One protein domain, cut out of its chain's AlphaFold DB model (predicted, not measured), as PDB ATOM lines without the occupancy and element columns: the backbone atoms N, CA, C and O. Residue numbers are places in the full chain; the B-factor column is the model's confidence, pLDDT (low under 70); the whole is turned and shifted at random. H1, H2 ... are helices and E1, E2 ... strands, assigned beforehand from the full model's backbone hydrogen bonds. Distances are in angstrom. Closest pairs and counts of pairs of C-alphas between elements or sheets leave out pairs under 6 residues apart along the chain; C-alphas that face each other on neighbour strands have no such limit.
ATOM      1  N   TYR A   5      58.448  83.367 -94.511       83.44
ATOM      2  CA  TYR A   5      59.578  83.329 -95.433       83.44
ATOM      3  C   TYR A   5      60.957  83.444 -94.760       83.44
ATOM      4  O   TYR A   5      61.970  83.202 -95.412       83.44
ATOM      5  N   LEU A   6      61.005  83.752 -93.461       86.81
ATOM      6  CA  LEU A   6      62.221  83.779 -92.638       86.81
ATOM      7  C   LEU A   6      62.326  82.566 -91.701       86.81
ATOM      8  O   LEU A   6      63.142  82.562 -90.780       86.81
ATOM      9  N   ARG A   7      61.469  81.555 -91.873       86.44
ATOM     10  CA  ARG A   7      61.526  80.343 -91.054       86.44
ATOM     11  C   ARG A   7      62.712  79.484 -91.475       86.44
ATOM     12  O   ARG A   7      62.782  79.033 -92.618       86.44
ATOM     13  N   ASP A   8      63.595  79.195 -90.526       88.50
ATOM     14  CA  ASP A   8      64.518  78.072 -90.643       88.50
ATOM     15  C   ASP A   8      63.756  76.799 -90.268       88.50
ATOM     16  O   ASP A   8      63.577  76.465 -89.098       88.50
ATOM     17  N   VAL A   9      63.284  76.082 -91.283       89.69
ATOM     18  CA  VAL A   9      62.441  74.897 -91.092       89.69
ATOM     19  C   VAL A   9      63.154  73.743 -90.379       89.69
ATOM     20  O   VAL A   9      62.477  72.879 -89.818       89.69
ATOM     21  N   ARG A  10      64.495  73.699 -90.385       91.81
ATOM     22  CA  ARG A  10      65.280  72.677 -89.672       91.81
ATOM     23  C   ARG A  10      65.440  73.065 -88.202       91.81
ATOM     24  O   ARG A  10      65.203  72.231 -87.325       91.81
ATOM     25  N   ALA A  11      65.765  74.326 -87.922       91.12
ATOM     26  CA  ALA A  11      65.818  74.834 -86.551       91.12
ATOM     27  C   ALA A  11      64.438  74.789 -85.872       91.12
ATOM     28  O   ALA A  11      64.325  74.330 -84.733       91.12
ATOM     29  N   ASP A  12      63.378  75.168 -86.593       91.69
ATOM     30  CA  ASP A  12      61.993  75.085 -86.125       91.69
ATOM     31  C   ASP A  12      61.607  73.643 -85.782       91.69
ATOM     32  O   ASP A  12      60.998  73.397 -84.740       91.69
ATOM     33  N   ALA A  13      61.990  72.671 -86.620       93.44
ATOM     34  CA  ALA A  13      61.724  71.262 -86.344       93.44
ATOM     35  C   ALA A  13      62.386  70.829 -85.036       93.44
ATOM     36  O   ALA A  13      61.736  70.216 -84.191       93.44
ATOM     37  N   GLN A  14      63.656  71.186 -84.834       93.00
ATOM     38  CA  GLN A  14      64.369  70.861 -83.602       93.00
ATOM     39  C   GLN A  14      63.720  71.514 -82.372       93.00
ATOM     40  O   GLN A  14      63.574  70.866 -81.333       93.00
ATOM     41  N   ALA A  15      63.305  72.777 -82.490       92.62
ATOM     42  CA  ALA A  15      62.627  73.500 -81.421       92.62
ATOM     43  C   ALA A  15      61.272  72.867 -81.075       92.62
ATOM     44  O   ALA A  15      60.976  72.663 -79.896       92.62
ATOM     45  N   LEU A  16      60.468  72.513 -82.082       93.62
ATOM     46  CA  LEU A  16      59.162  71.881 -81.900       93.62
ATOM     47  C   LEU A  16      59.282  70.481 -81.295       93.62
ATOM     48  O   LEU A  16      58.533  70.160 -80.381       93.62
ATOM     49  N   LEU A  17      60.239  69.657 -81.737       93.12
ATOM     50  CA  LEU A  17      60.430  68.295 -81.213       93.12
ATOM     51  C   LEU A  17      60.755  68.257 -79.709       93.12
ATOM     52  O   LEU A  17      60.494  67.246 -79.056       93.12
ATOM     53  N   ASN A  18      61.283  69.351 -79.155       92.62
ATOM     54  CA  ASN A  18      61.561  69.496 -77.726       92.62
ATOM     55  C   ASN A  18      60.327  69.908 -76.898       92.62
ATOM     56  O   ASN A  18      60.399  69.964 -75.669       92.62
ATOM     57  N   GLN A  19      59.196  70.209 -77.539       93.06
ATOM     58  CA  GLN A  19      57.974  70.629 -76.859       93.06
ATOM     59  C   GLN A  19      57.121  69.431 -76.444       93.06
ATOM     60  O   GLN A  19      56.917  68.470 -77.192       93.06
ATOM     61  N   ARG A  20      56.546  69.522 -75.243       93.31
ATOM     62  CA  ARG A  20      55.483  68.611 -74.815       93.31
ATOM     63  C   ARG A  20      54.192  68.927 -75.557       93.31
ATOM     64  O   ARG A  20      53.906  70.085 -75.846       93.31
ATOM     65  N   GLY A  21      53.406  67.896 -75.816       93.69
ATOM     66  CA  GLY A  21      52.051  68.068 -76.315       93.69
ATOM     67  C   GLY A  21      51.397  66.750 -76.695       93.69
ATOM     68  O   GLY A  21      51.944  65.679 -76.438       93.69
ATOM     69  N   ARG A  22      50.243  66.808 -77.351       95.75
ATOM     70  CA  ARG A  22      49.576  65.637 -77.931       95.75
ATOM     71  C   ARG A  22      50.185  65.291 -79.288       95.75
ATOM     72  O   ARG A  22      49.642  65.638 -80.336       95.75
ATOM     73  N   TRP A  23      51.302  64.578 -79.269       97.38
ATOM     74  CA  TRP A  23      51.972  64.131 -80.483       97.38
ATOM     75  C   TRP A  23      51.286  62.912 -81.093       97.38
ATOM     76  O   TRP A  23      50.972  61.940 -80.403       97.38
ATOM     77  N   VAL A  24      51.112  62.958 -82.408       97.56
ATOM     78  CA  VAL A  24      50.738  61.837 -83.270       97.56
ATOM     79  C   VAL A  24      51.891  61.625 -84.242       97.56
ATOM     80  O   VAL A  24      52.343  62.572 -84.883       97.56
ATOM     81  N   VAL A  25      52.388  60.397 -84.332       97.44
ATOM     82  CA  VAL A  25      53.496  60.032 -85.213       97.44
ATOM     83  C   VAL A  25      53.074  58.869 -86.101       97.44
ATOM     84  O   VAL A  25      52.542  57.865 -85.622       97.44
ATOM     85  N   ALA A  26      53.314  59.029 -87.397       97.31
ATOM     86  CA  ALA A  26      53.065  58.031 -88.424       97.31
ATOM     87  C   ALA A  26      54.388  57.546 -89.005       97.31
ATOM     88  O   ALA A  26      55.133  58.341 -89.574       97.31
ATOM     89  N   GLY A  27      54.660  56.252 -88.891       94.88
ATOM     90  CA  GLY A  27      55.765  55.625 -89.600       94.88
ATOM     91  C   GLY A  27      55.438  55.527 -91.083       94.88
ATOM     92  O   GLY A  27      54.325  55.124 -91.430       94.88
ATOM     93  N   VAL A  28      56.388  55.890 -91.946       93.81
ATOM     94  CA  VAL A  28      56.189  55.889 -93.396       93.81
ATOM     95  C   VAL A  28      57.200  55.026 -94.148       93.81
ATOM     96  O   VAL A  28      58.362  54.925 -93.763       93.81
ATOM     97  N   GLU A  29      56.750  54.430 -95.250       90.44
ATOM     98  CA  GLU A  29      57.577  53.723 -96.236       90.44
ATOM     99  C   GLU A  29      57.128  54.116 -97.654       90.44
ATOM    100  O   GLU A  29      55.986  54.521 -97.854       90.44
ATOM    101  N   GLY A  30      57.990  54.008 -98.667       85.44
ATOM    102  CA  GLY A  30      57.579  54.285-100.046       85.44
ATOM    103  C   GLY A  30      58.720  54.640-100.992       85.44
ATOM    104  O   GLY A  30      59.891  54.604-100.621       85.44
ATOM    105  N   GLY A  31      58.356  54.969-102.233       85.38
ATOM    106  CA  GLY A  31      59.283  55.448-103.264       85.38
ATOM    107  C   GLY A  31      59.532  56.958-103.223       85.38
ATOM    108  O   GLY A  31      60.385  57.453-103.956       85.38
ATOM    109  N   LEU A  32      58.792  57.696-102.391       89.44
ATOM    110  CA  LEU A  32      58.965  59.133-102.205       89.44
ATOM    111  C   LEU A  32      60.280  59.424-101.468       89.44
ATOM    112  O   LEU A  32      60.519  58.915-100.374       89.44
ATOM    113  N   ALA A  33      61.135  60.256-102.064       88.44
ATOM    114  CA  ALA A  33      62.422  60.596-101.469       88.44
ATOM    115  C   ALA A  33      62.232  61.427-100.187       88.44
ATOM    116  O   ALA A  33      61.539  62.442-100.203       88.44
ATOM    117  N   TRP A  34      62.857  61.017 -99.084       92.81
ATOM    118  CA  TRP A  34      62.605  61.542 -97.734       92.81
ATOM    119  C   TRP A  34      63.743  62.441 -97.216       92.81
ATOM    120  O   TRP A  34      64.897  62.142 -97.518       92.81
ATOM    121  N   PRO A  35      63.499  63.532 -96.461       92.38
ATOM    122  CA  PRO A  35      64.577  64.422 -96.021       92.38
ATOM    123  C   PRO A  35      65.601  63.712 -95.120       92.38
ATOM    124  O   PRO A  35      65.230  62.893 -94.280       92.38
ATOM    125  N   LYS A  36      66.886  64.065 -95.269       90.81
ATOM    126  CA  LYS A  36      68.011  63.568 -94.447       90.81
ATOM    127  C   LYS A  36      68.069  64.176 -93.047       90.81
ATOM    128  O   LYS A  36      68.648  63.585 -92.143       90.81
ATOM    129  N   ILE A  37      67.507  65.368 -92.882       92.00
ATOM    130  CA  ILE A  37      67.505  66.130 -91.632       92.00
ATOM    131  C   ILE A  37      66.054  66.443 -91.286       92.00
ATOM    132  O   ILE A  37      65.242  66.675 -92.181       92.00
ATOM    133  N   ALA A  38      65.720  66.434 -89.993       95.06
ATOM    134  CA  ALA A  38      64.374  66.775 -89.561       95.06
ATOM    135  C   ALA A  38      64.013  68.204 -89.990       95.06
ATOM    136  O   ALA A  38      64.817  69.123 -89.845       95.06
ATOM    137  N   GLN A  39      62.807  68.386 -90.520       95.00
ATOM    138  CA  GLN A  39      62.352  69.684 -91.017       95.00
ATOM    139  C   GLN A  39      60.835  69.835 -90.918       95.00
ATOM    140  O   GLN A  39      60.093  68.851 -91.001       95.00
ATOM    141  N   VAL A  40      60.388  71.079 -90.761       94.81
ATOM    142  CA  VAL A  40      58.975  71.454 -90.803       94.81
ATOM    143  C   VAL A  40      58.512  71.597 -92.246       94.81
ATOM    144  O   VAL A  40      59.176  72.217 -93.075       94.81
ATOM    145  N   VAL A  41      57.331  71.066 -92.527       93.94
ATOM    146  CA  VAL A  41      56.557  71.350 -93.728       93.94
ATOM    147  C   VAL A  41      55.209  71.904 -93.288       93.94
ATOM    148  O   VAL A  41      54.460  71.243 -92.568       93.94
ATOM    149  N   VAL A  42      54.911  73.129 -93.718       91.56
ATOM    150  CA  VAL A  42      53.623  73.768 -93.445       91.56
ATOM    151  C   VAL A  42      52.603  73.270 -94.460       91.56
ATOM    152  O   VAL A  42      52.818  73.375 -95.667       91.56
ATOM    153  N   PHE A  43      51.480  72.748 -93.982       93.75
ATOM    154  CA  PHE A  43      50.395  72.263 -94.825       93.75
ATOM    155  C   PHE A  43      49.041  72.583 -94.179       93.75
ATOM    156  O   PHE A  43      48.834  72.308 -93.003       93.75
ATOM    157  N   GLU A  44      48.132  73.218 -94.929       90.62
ATOM    158  CA  GLU A  44      46.851  73.749 -94.413       90.62
ATOM    159  C   GLU A  44      47.010  74.630 -93.152       90.62
ATOM    160  O   GLU A  44      46.191  74.586 -92.234       90.62
ATOM    161  N   GLY A  45      48.092  75.417 -93.086       89.56
ATOM    162  CA  GLY A  45      48.407  76.271 -91.932       89.56
ATOM    163  C   GLY A  45      48.891  75.516 -90.687       89.56
ATOM    164  O   GLY A  45      48.977  76.106 -89.612       89.56
ATOM    165  N   MET A  46      49.198  74.224 -90.818       94.62
ATOM    166  CA  MET A  46      49.671  73.366 -89.736       94.62
ATOM    167  C   MET A  46      51.107  72.896 -89.989       94.62
ATOM    168  O   MET A  46      51.481  72.608 -91.124       94.62
ATOM    169  N   ASP A  47      51.897  72.784 -88.925       95.50
ATOM    170  CA  ASP A  47      53.293  72.361 -88.974       95.50
ATOM    171  C   ASP A  47      53.383  70.834 -88.835       95.50
ATOM    172  O   ASP A  47      53.057  70.257 -87.793       95.50
ATOM    173  N   PHE A  48      53.862  70.174 -89.890       97.81
ATOM    174  CA  PHE A  48      54.206  68.755 -89.887       97.81
ATOM    175  C   PHE A  48      55.718  68.604 -89.849       97.81
ATOM    176  O   PHE A  48      56.427  69.259 -90.608       97.81
ATOM    177  N   ILE A  49      56.229  67.716 -89.002       97.56
ATOM    178  CA  ILE A  49      57.667  67.465 -88.905       97.56
ATOM    179  C   ILE A  49      57.980  66.163 -89.620       97.56
ATOM    180  O   ILE A  49      57.540  65.090 -89.205       97.56
ATOM    181  N   LEU A  50      58.773  66.253 -90.680       97.00
ATOM    182  CA  LEU A  50      59.331  65.088 -91.347       97.00
ATOM    183  C   LEU A  50      60.611  64.703 -90.627       97.00
ATOM    184  O   LEU A  50      61.544  65.503 -90.561       97.00
ATOM    185  N   ARG A  51      60.661  63.495 -90.071       95.00
ATOM    186  CA  ARG A  51      61.847  62.984 -89.381       95.00
ATOM    187  C   ARG A  51      62.546  61.960 -90.268       95.00
ATOM    188  O   ARG A  51      61.858  61.070 -90.783       95.00
ATOM    189  N   PRO A  52      63.871  62.083 -90.466       92.94
ATOM    190  CA  PRO A  52      64.627  61.118 -91.241       92.94
ATOM    191  C   PRO A  52      64.569  59.743 -90.586       92.94
ATOM    192  O   PRO A  52      64.299  59.598 -89.392       92.94
ATOM    193  N   GLU A  53      64.867  58.744 -91.394       89.56
ATOM    194  CA  GLU A  53      65.244  57.433 -90.900       89.56
ATOM    195  C   GLU A  53      66.564  57.512 -90.108       89.56
ATOM    196  O   GLU A  53      67.478  58.248 -90.478       89.56
ATOM    197  N   ALA A  54      66.657  56.746 -89.022       86.38
ATOM    198  CA  ALA A  54      67.881  56.503 -88.261       86.38
ATOM    199  C   ALA A  54      68.185  54.994 -88.237       86.38
ATOM    200  O   ALA A  54      67.435  54.207 -88.809       86.38
ATOM    201  N   GLU A  55      69.278  54.589 -87.583       82.81
ATOM    202  CA  GLU A  55      69.763  53.197 -87.563       82.81
ATOM    203  C   GLU A  55      68.643  52.180 -87.276       82.81
ATOM    204  O   GLU A  55      68.359  51.326 -88.116       82.81
ATOM    205  N   ASP A  56      67.923  52.373 -86.169       84.06
ATOM    206  CA  ASP A  56      66.817  51.500 -85.752       84.06
ATOM    207  C   ASP A  56      65.427  52.119 -85.947       84.06
ATOM    208  O   ASP A  56      64.412  51.476 -85.663       84.06
ATOM    209  N   LEU A  57      65.352  53.372 -86.410       88.56
ATOM    210  CA  LEU A  57      64.102  54.128 -86.474       88.56
ATOM    211  C   LEU A  57      63.696  54.419 -87.910       88.56
ATOM    212  O   LEU A  57      64.460  55.001 -88.669       88.56
ATOM    213  N   MET A  58      62.461  54.095 -88.268       90.62
ATOM    214  CA  MET A  58      61.922  54.409 -89.584       90.62
ATOM    215  C   MET A  58      61.681  55.912 -89.774       90.62
ATOM    216  O   MET A  58      61.413  56.656 -88.820       90.62
ATOM    217  N   ALA A  59      61.692  56.334 -91.039       93.75
ATOM    218  CA  ALA A  59      61.177  57.634 -91.448       93.75
ATOM    219  C   ALA A  59      59.737  57.822 -90.946       93.75
ATOM    220  O   ALA A  59      58.931  56.886 -90.945       93.75
ATOM    221  N   ASN A  60      59.405  59.026 -90.479       95.38
ATOM    222  CA  ASN A  60      58.082  59.284 -89.918       95.38
ATOM    223  C   ASN A  60      57.635  60.741 -90.062       95.38
ATOM    224  O   ASN A  60      58.447  61.657 -90.201       95.38
ATOM    225  N   ILE A  61      56.318  60.933 -90.014       97.94
ATOM    226  CA  ILE A  61      55.659  62.237 -89.921       97.94
ATOM    227  C   ILE A  61      55.211  62.417 -88.474       97.94
ATOM    228  O   ILE A  61      54.407  61.626 -87.980       97.94
ATOM    229  N   ALA A  62      55.695  63.459 -87.806       97.75
ATOM    230  CA  ALA A  62      55.261  63.847 -86.472       97.75
ATOM    231  C   ALA A  62      54.390  65.110 -86.531       97.75
ATOM    232  O   ALA A  62      54.708  66.070 -87.231       97.75
ATOM    233  N   PHE A  63      53.297  65.109 -85.774       98.25
ATOM    234  CA  PHE A  63      52.326  66.197 -85.715       98.25
ATOM    235  C   PHE A  63      51.889  66.432 -84.268       98.25
ATOM    236  O   PHE A  63      51.438  65.500 -83.599       98.25
ATOM    237  N   ASN A  64      52.007  67.664 -83.772       97.12
ATOM    238  CA  ASN A  64      51.536  68.022 -82.435       97.12
ATOM    239  C   ASN A  64      50.082  68.507 -82.511       97.12
ATOM    240  O   ASN A  64      49.813  69.680 -82.760       97.12
ATOM    241  N   ALA A  65      49.138  67.592 -82.295       96.69
ATOM    242  CA  ALA A  65      47.706  67.854 -82.405       96.69
ATOM    243  C   ALA A  65      47.208  68.890 -81.379       96.69
ATOM    244  O   ALA A  65      46.243  69.606 -81.643       96.69
ATOM    245  N   GLU A  66      47.880  69.011 -80.231       95.81
ATOM    246  CA  GLU A  66      47.493  69.944 -79.167       95.81
ATOM    247  C   GLU A  66      47.650  71.409 -79.573       95.81
ATOM    248  O   GLU A  66      46.774  72.209 -79.249       95.81
ATOM    249  N   LEU A  67      48.685  71.747 -80.355       94.69
ATOM    250  CA  LEU A  67      48.902  73.112 -80.858       94.69
ATOM    251  C   LEU A  67      47.729  73.631 -81.701       94.69
ATOM    252  O   LEU A  67      47.545  74.838 -81.830       94.69
ATOM    253  N   TYR A  68      46.924  72.718 -82.243       96.25
ATOM    254  CA  TYR A  68      45.790  73.016 -83.112       96.25
ATOM    255  C   TYR A  68      44.444  72.633 -82.481       96.25
ATOM    256  O   TYR A  68      43.425  72.624 -83.170       96.25
ATOM    257  N   GLY A  69      44.421  72.293 -81.185       96.12
ATOM    258  CA  GLY A  69      43.200  71.905 -80.476       96.12
ATOM    259  C   GLY A  69      42.573  70.593 -80.967       96.12
ATOM    260  O   GLY A  69      41.379  70.380 -80.771       96.12
ATOM    261  N   LEU A  70      43.355  69.718 -81.604       97.38
ATOM    262  CA  LEU A  70      42.886  68.472 -82.207       97.38
ATOM    263  C   LEU A  70      43.121  67.271 -81.289       97.38
ATOM    264  O   LEU A  70      44.113  67.202 -80.559       97.38
ATOM    265  N   ASP A  71      42.232  66.283 -81.340       96.56
ATOM    266  CA  ASP A  71      42.452  64.977 -80.715       96.56
ATOM    267  C   ASP A  71      43.399  64.076 -81.542       96.56
ATOM    268  O   ASP A  71      43.866  64.433 -82.626       96.56
ATOM    269  N   VAL A  72      43.711  62.883 -81.020       95.12
ATOM    270  CA  VAL A  72      44.616  61.931 -81.687       95.12
ATOM    271  C   VAL A  72      44.064  61.468 -83.039       95.12
ATOM    272  O   VAL A  72      44.823  61.379 -84.000       95.12
ATOM    273  N   LYS A  73      42.763  61.180 -83.147       96.88
ATOM    274  CA  LYS A  73      42.142  60.675 -84.383       96.88
ATOM    275  C   LYS A  73      42.079  61.756 -85.454       96.88
ATOM    276  O   LYS A  73      42.393  61.490 -86.613       96.88
ATOM    277  N   GLN A  74      41.756  62.978 -85.056       97.69
ATOM    278  CA  GLN A  74      41.833  64.156 -85.908       97.69
ATOM    279  C   GLN A  74      43.276  64.395 -86.376       97.69
ATOM    280  O   GLN A  74      43.495  64.635 -87.562       97.69
ATOM    281  N   GLY A  75      44.271  64.240 -85.495       97.25
ATOM    282  CA  GLY A  75      45.689  64.292 -85.865       97.25
ATOM    283  C   GLY A  75      46.099  63.211 -86.873       97.25
ATOM    284  O   GLY A  75      46.772  63.512 -87.858       97.25
ATOM    285  N   GLN A  76      45.635  61.968 -86.695       97.88
ATOM    286  CA  GLN A  76      45.852  60.879 -87.663       97.88
ATOM    287  C   GLN A  76      45.267  61.226 -89.040       97.88
ATOM    288  O   GLN A  76      45.939  61.059 -90.058       97.88
ATOM    289  N   ALA A  77      44.043  61.761 -89.081       96.88
ATOM    290  CA  ALA A  77      43.404  62.190 -90.324       96.88
ATOM    291  C   ALA A  77      44.194  63.310 -91.028       96.88
ATOM    292  O   ALA A  77      44.364  63.264 -92.247       96.88
ATOM    293  N   ARG A  78      44.740  64.275 -90.272       97.56
ATOM    294  CA  ARG A  78      45.598  65.343 -90.817       97.56
ATOM    295  C   ARG A  78      46.892  64.797 -91.414       97.56
ATOM    296  O   ARG A  78      47.236  65.182 -92.528       97.56
ATOM    297  N   ILE A  79      47.558  63.858 -90.740       98.06
ATOM    298  CA  ILE A  79      48.755  63.203 -91.286       98.06
ATOM    299  C   ILE A  79      48.427  62.429 -92.569       98.06
ATOM    300  O   ILE A  79      49.161  62.536 -93.547       98.06
ATOM    301  N   LEU A  80      47.317  61.684 -92.608       97.56
ATOM    302  CA  LEU A  80      46.909  60.959 -93.817       97.56
ATOM    303  C   LEU A  80      46.646  61.906 -94.991       97.56
ATOM    304  O   LEU A  80      47.066  61.610 -96.108       97.56
ATOM    305  N   LYS A  81      45.987  63.039 -94.740       96.75
ATOM    306  CA  LYS A  81      45.722  64.079 -95.740       96.75
ATOM    307  C   LYS A  81      47.022  64.688 -96.274       96.75
ATOM    308  O   LYS A  81      47.211  64.786 -97.484       96.75
ATOM    309  N   PHE A  82      47.952  65.000 -95.376       97.50
ATOM    310  CA  PHE A  82      49.278  65.497 -95.727       97.50
ATOM    311  C   PHE A  82      50.094  64.476 -96.541       97.50
ATOM    312  O   PHE A  82      50.640  64.818 -97.587       97.50
ATOM    313  N   ALA A  83      50.106  63.200 -96.144       97.00
ATOM    314  CA  ALA A  83      50.774  62.135 -96.895       97.00
ATOM    315  C   ALA A  83      50.176  61.943 -98.304       97.00
ATOM    316  O   ALA A  83      50.903  61.687 -99.262       97.00
ATOM    317  N   THR A  84      48.856  62.100 -98.452       96.56
ATOM    318  CA  THR A  84      48.185  62.136 -99.763       96.56
ATOM    319  C   THR A  84      48.675  63.301-100.617       96.56
ATOM    320  O   THR A  84      49.018  63.096-101.781       96.56
ATOM    321  N   ALA A  85      48.762  64.502-100.044       96.44
ATOM    322  CA  ALA A  85      49.246  65.680-100.755       96.44
ATOM    323  C   ALA A  85      50.702  65.515-101.227       96.44
ATOM    324  O   ALA A  85      51.014  65.817-102.381       96.44
ATOM    325  N   LEU A  86      51.573  64.980-100.362       95.19
ATOM    326  CA  LEU A  86      52.971  64.671-100.684       95.19
ATOM    327  C   LEU A  86      53.084  63.657-101.829       95.19
ATOM    328  O   LEU A  86      53.788  63.905-102.807       95.19
ATOM    329  N   SER A  87      52.361  62.539-101.726       94.75
ATOM    330  CA  SER A  87      52.376  61.475-102.734       94.75
ATOM    331  C   SER A  87      51.906  61.969-104.103       94.75
ATOM    332  O   SER A  87      52.548  61.675-105.111       94.75
ATOM    333  N   TRP A  88      50.839  62.776-104.143       94.75
ATOM    334  CA  TRP A  88      50.359  63.392-105.380       94.75
ATOM    335  C   TRP A  88      51.391  64.342-105.990       94.75
ATOM    336  O   TRP A  88      51.709  64.234-107.174       94.75
ATOM    337  N   SER A  89      51.937  65.257-105.182       90.69
ATOM    338  CA  SER A  89      52.867  66.278-105.671       90.69
ATOM    339  C   SER A  89      54.158  65.674-106.230       90.69
ATOM    340  O   SER A  89      54.680  66.169-107.229       90.69
ATOM    341  N   ASP A  90      54.678  64.615-105.605       87.94
ATOM    342  CA  ASP A  90      55.882  63.923-106.079       87.94
ATOM    343  C   ASP A  90      55.562  62.854-107.143       87.94
ATOM    344  O   ASP A  90      56.448  62.424-107.878       87.94
ATOM    345  N   GLY A  91      54.301  62.433-107.284       88.38
ATOM    346  CA  GLY A  91      53.907  61.328-108.164       88.38
ATOM    347  C   GLY A  91      54.481  59.970-107.730       88.38
ATOM    348  O   GLY A  91      54.646  59.076-108.566       88.38
ATOM    349  N   SER A  92      54.803  59.828-106.441       90.31
ATOM    350  CA  SER A  92      55.519  58.689-105.851       90.31
ATOM    351  C   SER A  92      54.732  58.088-104.688       90.31
ATOM    352  O   SER A  92      53.944  58.773-104.036       90.31
ATOM    353  N   SER A  93      54.939  56.801-104.408       91.56
ATOM    354  CA  SER A  93      54.239  56.106-103.325       91.56
ATOM    355  C   SER A  93      54.701  56.569-101.940       91.56
ATOM    356  O   SER A  93      55.897  56.758-101.702       91.56
ATOM    357  N   LEU A  94      53.741  56.720-101.023       93.94
ATOM    358  CA  LEU A  94      53.969  57.005 -99.607       93.94
ATOM    359  C   LEU A  94      52.914  56.270 -98.767       93.94
ATOM    360  O   LEU A  94      51.743  56.647 -98.747       93.94
ATOM    361  N   GLU A  95      53.334  55.204 -98.101       92.69
ATOM    362  CA  GLU A  95      52.531  54.345 -97.236       92.69
ATOM    363  C   GLU A  95      52.699  54.764 -95.775       92.69
ATOM    364  O   GLU A  95      53.817  54.993 -95.323       92.69
ATOM    365  N   VAL A  96      51.599  54.818 -95.018       93.44
ATOM    366  CA  VAL A  96      51.642  54.942 -93.555       93.44
ATOM    367  C   VAL A  96      51.480  53.550 -92.951       93.44
ATOM    368  O   VAL A  96      50.397  52.975 -93.016       93.44
ATOM    369  N   THR A  97      52.543  53.007 -92.359       90.75
ATOM    370  CA  THR A  97      52.591  51.598 -91.926       90.75
ATOM    371  C   THR A  97      52.322  51.405 -90.438       90.75
ATOM    372  O   THR A  97      51.963  50.311 -90.001       90.75
ATOM    373  N   SER A  98      52.508  52.448 -89.628       90.94
ATOM    374  CA  SER A  98      52.375  52.357 -88.174       90.94
ATOM    375  C   SER A  98      52.015  53.696 -87.542       90.94
ATOM    376  O   SER A  98      52.256  54.762 -88.108       90.94
ATOM    377  N   TRP A  99      51.423  53.625 -86.350       94.62
ATOM    378  CA  TRP A  99      50.972  54.780 -85.585       94.62
ATOM    379  C   TRP A  99      51.448  54.689 -84.146       94.62
ATOM    380  O   TRP A  99      51.331  53.642 -83.509       94.62
ATOM    381  N   VAL A 100      51.888  55.817 -83.607       93.50
ATOM    382  CA  VAL A 100      52.100  55.997 -82.173       93.50
ATOM    383  C   VAL A 100      51.639  57.393 -81.769       93.50
ATOM    384  O   VAL A 100      51.671  58.332 -82.560       93.50
ATOM    385  N   SER A 101      51.168  57.535 -80.536       91.12
ATOM    386  CA  SER A 101      50.802  58.829 -79.962       91.12
ATOM    387  C   SER A 101      51.310  58.934 -78.535       91.12
ATOM    388  O   SER A 101      51.354  57.929 -77.826       91.12
ATOM    389  N   GLY A 102      51.655  60.138 -78.092       91.12
ATOM    390  CA  GLY A 102      52.187  60.349 -76.752       91.12
ATOM    391  C   GLY A 102      52.388  61.818 -76.412       91.12
ATOM    392  O   GLY A 102      52.040  62.701 -77.189       91.12
ATOM    393  N   SER A 103      52.968  62.070 -75.237       88.56
ATOM    394  CA  SER A 103      53.304  63.422 -74.765       88.56
ATOM    395  C   SER A 103      54.521  64.042 -75.473       88.56
ATOM    396  O   SER A 103      54.801  65.228 -75.299       88.56
ATOM    397  N   HIS A 104      55.248  63.227 -76.245       89.94
ATOM    398  CA  HIS A 104      56.461  63.554 -76.994       89.94
ATOM    399  C   HIS A 104      56.456  62.768 -78.322       89.94
ATOM    400  O   HIS A 104      55.774  61.740 -78.412       89.94
ATOM    401  N   PRO A 105      57.216  63.193 -79.345       84.88
ATOM    402  CA  PRO A 105      57.295  62.487 -80.622       84.88
ATOM    403  C   PRO A 105      58.123  61.192 -80.501       84.88
ATOM    404  O   PRO A 105      59.353  61.214 -80.436       84.88
ATOM    405  N   ILE A 106      57.451  60.040 -80.517       86.56
ATOM    406  CA  ILE A 106      58.070  58.712 -80.345       86.56
ATOM    407  C   ILE A 106      58.559  58.165 -81.696       86.56
ATOM    408  O   ILE A 106      57.843  58.240 -82.690       86.56
ATOM    409  N   GLY A 107      59.784  57.628 -81.739       80.25
ATOM    410  CA  GLY A 107      60.323  56.938 -82.918       80.25
ATOM    411  C   GLY A 107      59.746  55.526 -83.084       80.25
ATOM    412  O   GLY A 107      59.411  54.872 -82.100       80.25
ATOM    413  N   LEU A 108      59.639  55.056 -84.326       82.50
ATOM    414  CA  LEU A 108      59.078  53.746 -84.683       82.50
ATOM    415  C   LEU A 108      60.174  52.849 -85.270       82.50
ATOM    416  O   LEU A 108      61.035  53.349 -85.981       82.50
ATOM    417  N   GLY A 109      60.158  51.545 -84.979       79.38
ATOM    418  CA  GLY A 109      61.190  50.606 -85.442       79.38
ATOM    419  C   GLY A 109      61.173  50.362 -86.959       79.38
ATOM    420  O   GLY A 109      60.103  50.300 -87.563       79.38
ATOM    421  N   LYS A 110      62.351  50.191 -87.574       75.81
ATOM    422  CA  LYS A 110      62.537  50.016 -89.031       75.81
ATOM    423  C   LYS A 110      62.496  48.548 -89.500       75.81
ATOM    424  O   LYS A 110      62.913  47.644 -88.780       75.81
ATOM    425  N   ARG A 111      62.044  48.301 -90.746       61.47
ATOM    426  CA  ARG A 111      62.117  46.983 -91.428       61.47
ATOM    427  C   ARG A 111      62.781  46.966 -92.820       61.47
ATOM    428  O   ARG A 111      63.116  45.876 -93.281       61.47
ATOM    429  N   ARG A 112      62.942  48.096 -93.528       64.88
ATOM    430  CA  ARG A 112      63.355  48.140 -94.957       64.88
ATOM    431  C   ARG A 112      64.163  49.391 -95.316       64.88
ATOM    432  O   ARG A 112      64.142  50.344 -94.562       64.88
ATOM    433  N   TRP A 113      64.854  49.389 -96.461       60.03
ATOM    434  CA  TRP A 113      65.614  50.533 -97.002       60.03
ATOM    435  C   TRP A 113      64.713  51.699 -97.455       60.03
ATOM    436  O   TRP A 113      63.621  51.452 -97.965       60.03
ATOM    437  N   SER A 114      65.195  52.943 -97.333       69.56
ATOM    438  CA  SER A 114      64.487  54.170 -97.735       69.56
ATOM    439  C   SER A 114      65.233  54.952 -98.828       69.56
ATOM    440  O   SER A 114      66.457  54.871 -98.956       69.56
ATOM    441  N   VAL A 115      64.490  55.717 -99.636       75.38
ATOM    442  CA  VAL A 115      65.055  56.701-100.573       75.38
ATOM    443  C   VAL A 115      65.168  58.037 -99.847       75.38
ATOM    444  O   VAL A 115      64.195  58.496 -99.252       75.38
ATOM    445  N   VAL A 116      66.329  58.688 -99.918       79.38
ATOM    446  CA  VAL A 116      66.588  59.951 -99.211       79.38
ATOM    447  C   VAL A 116      66.845  61.118-100.166       79.38
ATOM    448  O   VAL A 116      67.400  60.945-101.248       79.38
ATOM    449  N   ARG A 117      66.481  62.328 -99.740       78.88
ATOM    450  CA  ARG A 117      66.778  63.625-100.367       78.88
ATOM    451  C   ARG A 117      67.249  64.616 -99.309       78.88
ATOM    452  O   ARG A 117      67.021  64.404 -98.124       78.88
ATOM    453  N   ASP A 118      67.906  65.697 -99.711       80.12
ATOM    454  CA  ASP A 118      68.403  66.671 -98.727       80.12
ATOM    455  C   ASP A 118      67.279  67.500 -98.086       80.12
ATOM    456  O   ASP A 118      67.256  67.708 -96.870       80.12
TER     457      ASP A 118
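What this domain is: This is residues 5 to 118 of the 438 residues of an uncharacterized protein of Cupriavidus taiwanensis (UniProt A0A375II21). A strongly twisted antiparallel sheet of five strands makes the middle layer, with the long helix H3 running slantwise over one face and the short helix H1 crossing E2 and E3 on the other. The tiny helix H2 sits at the sheet's level beside the strands, and a last stretch with no named element, residues 103 to 118, comes back to pair briefly, by residues 116 to 117, with residues 34 to 35. The printed part has 114 residues, with three named helices and five named strands in the order H1 E1 E2 E3 E4 H2 H3 E5 along the chain. The sheet's order is E2 - E3 - E4 - E1 - E5, and the class is mixed, helices and strands. The whole is compact, with a radius of gyration of the C-alphas of 12.9 A and spans of 33 by 31 by 26 A.

How they stand to each other: The sheet is made of E1, residues 23 to 30, E2, residues 39 to 43, E3, residues 46 to 51, E4, residues 60 to 64, and E5, residues 94 to 102. E2 and E5 are its edge strands, and from edge to edge the strands' lines turn by 101 degrees. E2 E3 E4 are a meander, each strand the antiparallel neighbour of the one before; E2 and E3 form one hairpin, E3 and E4 another. With E1, the antiparallel neighbour of E4, they make a Greek key, four strands in a row whose first pairs with the fourth. N 41 and O 48 are 2.8 A apart between E2 and E3, N 62 and O 49 are 2.8 A apart between E3 and E4, and N 24 and O 63 are 2.8 A apart between E4 and E1, each within hydrogen-bond range. E1 and E5 stand at 158 degrees, with N 95 and O 29 within range at 2.7 A; E5 bends by 62 degrees at residue 97. H3, residues 72 to 90, is on the sheet at a height of 5.9 A, over E4 and only just over E1, where 3 of its C-alphas fall; on the local plane its line and that of E4 stand at 49 degrees. Its closest C-alphas to E5 are those of Ser 87 and Leu 94, 5.7 A apart. H1, residues 9 to 17, is on the opposite face at a height of 8.1 A, over E2 and only just over E3, where 3 of its C-alphas fall; it runs across the strands, at 88 degrees to E2 on the local plane. The closest C-alphas of H1 and E2, those of Arg 10 and Gln 39, are 4.4 A apart. H2, residues 65 to 68, is on the sheet and at the sheet's level, its height 1.1 A over a local plane fitted to just 6 C-alphas. H2 and H3 only just touch, with 3 pairs of C-alphas within 8 A, and only at the corner; H3 does so with residues 72 to 75 alone, and the closest C-alphas, those of Ala 65 and Gly 75, are 5.4 A apart. H1 is apart from H2 and H3. E4, H2, H3 and E5 make a split strand-helix-strand unit, two strands running the same way with E1 between them, and its crossover is right-handed. In H1 and H3 every O i to N i+4 pair is within hydrogen-bond range; H2 is too short for such a pair, and its one O i to N i+3 pair is within range.

Where its parts are: H1 begins at C-alpha 9, (62.441, 74.897, -91.092), and is 12.1 A long. H3 is 26.9 A long and begins at C-alpha 72, (44.616, 61.931, -81.687). E1 measures 22.6 A, E3 16.0 A and E5 23.2 A, the last ending at C-alpha 102, (52.187, 60.349, -76.752).

The domain as a whole: The two C-alphas farthest apart, those of Leu 6 and Arg 111, are 36.8 A from each other. The printed part has no cut and no long link; E1 to E2 and E3 to E4 are short links, and the other links are tight. Mean pLDDT of the printed part is 91.1, and residues 111 to 114 of this predicted model are under 70.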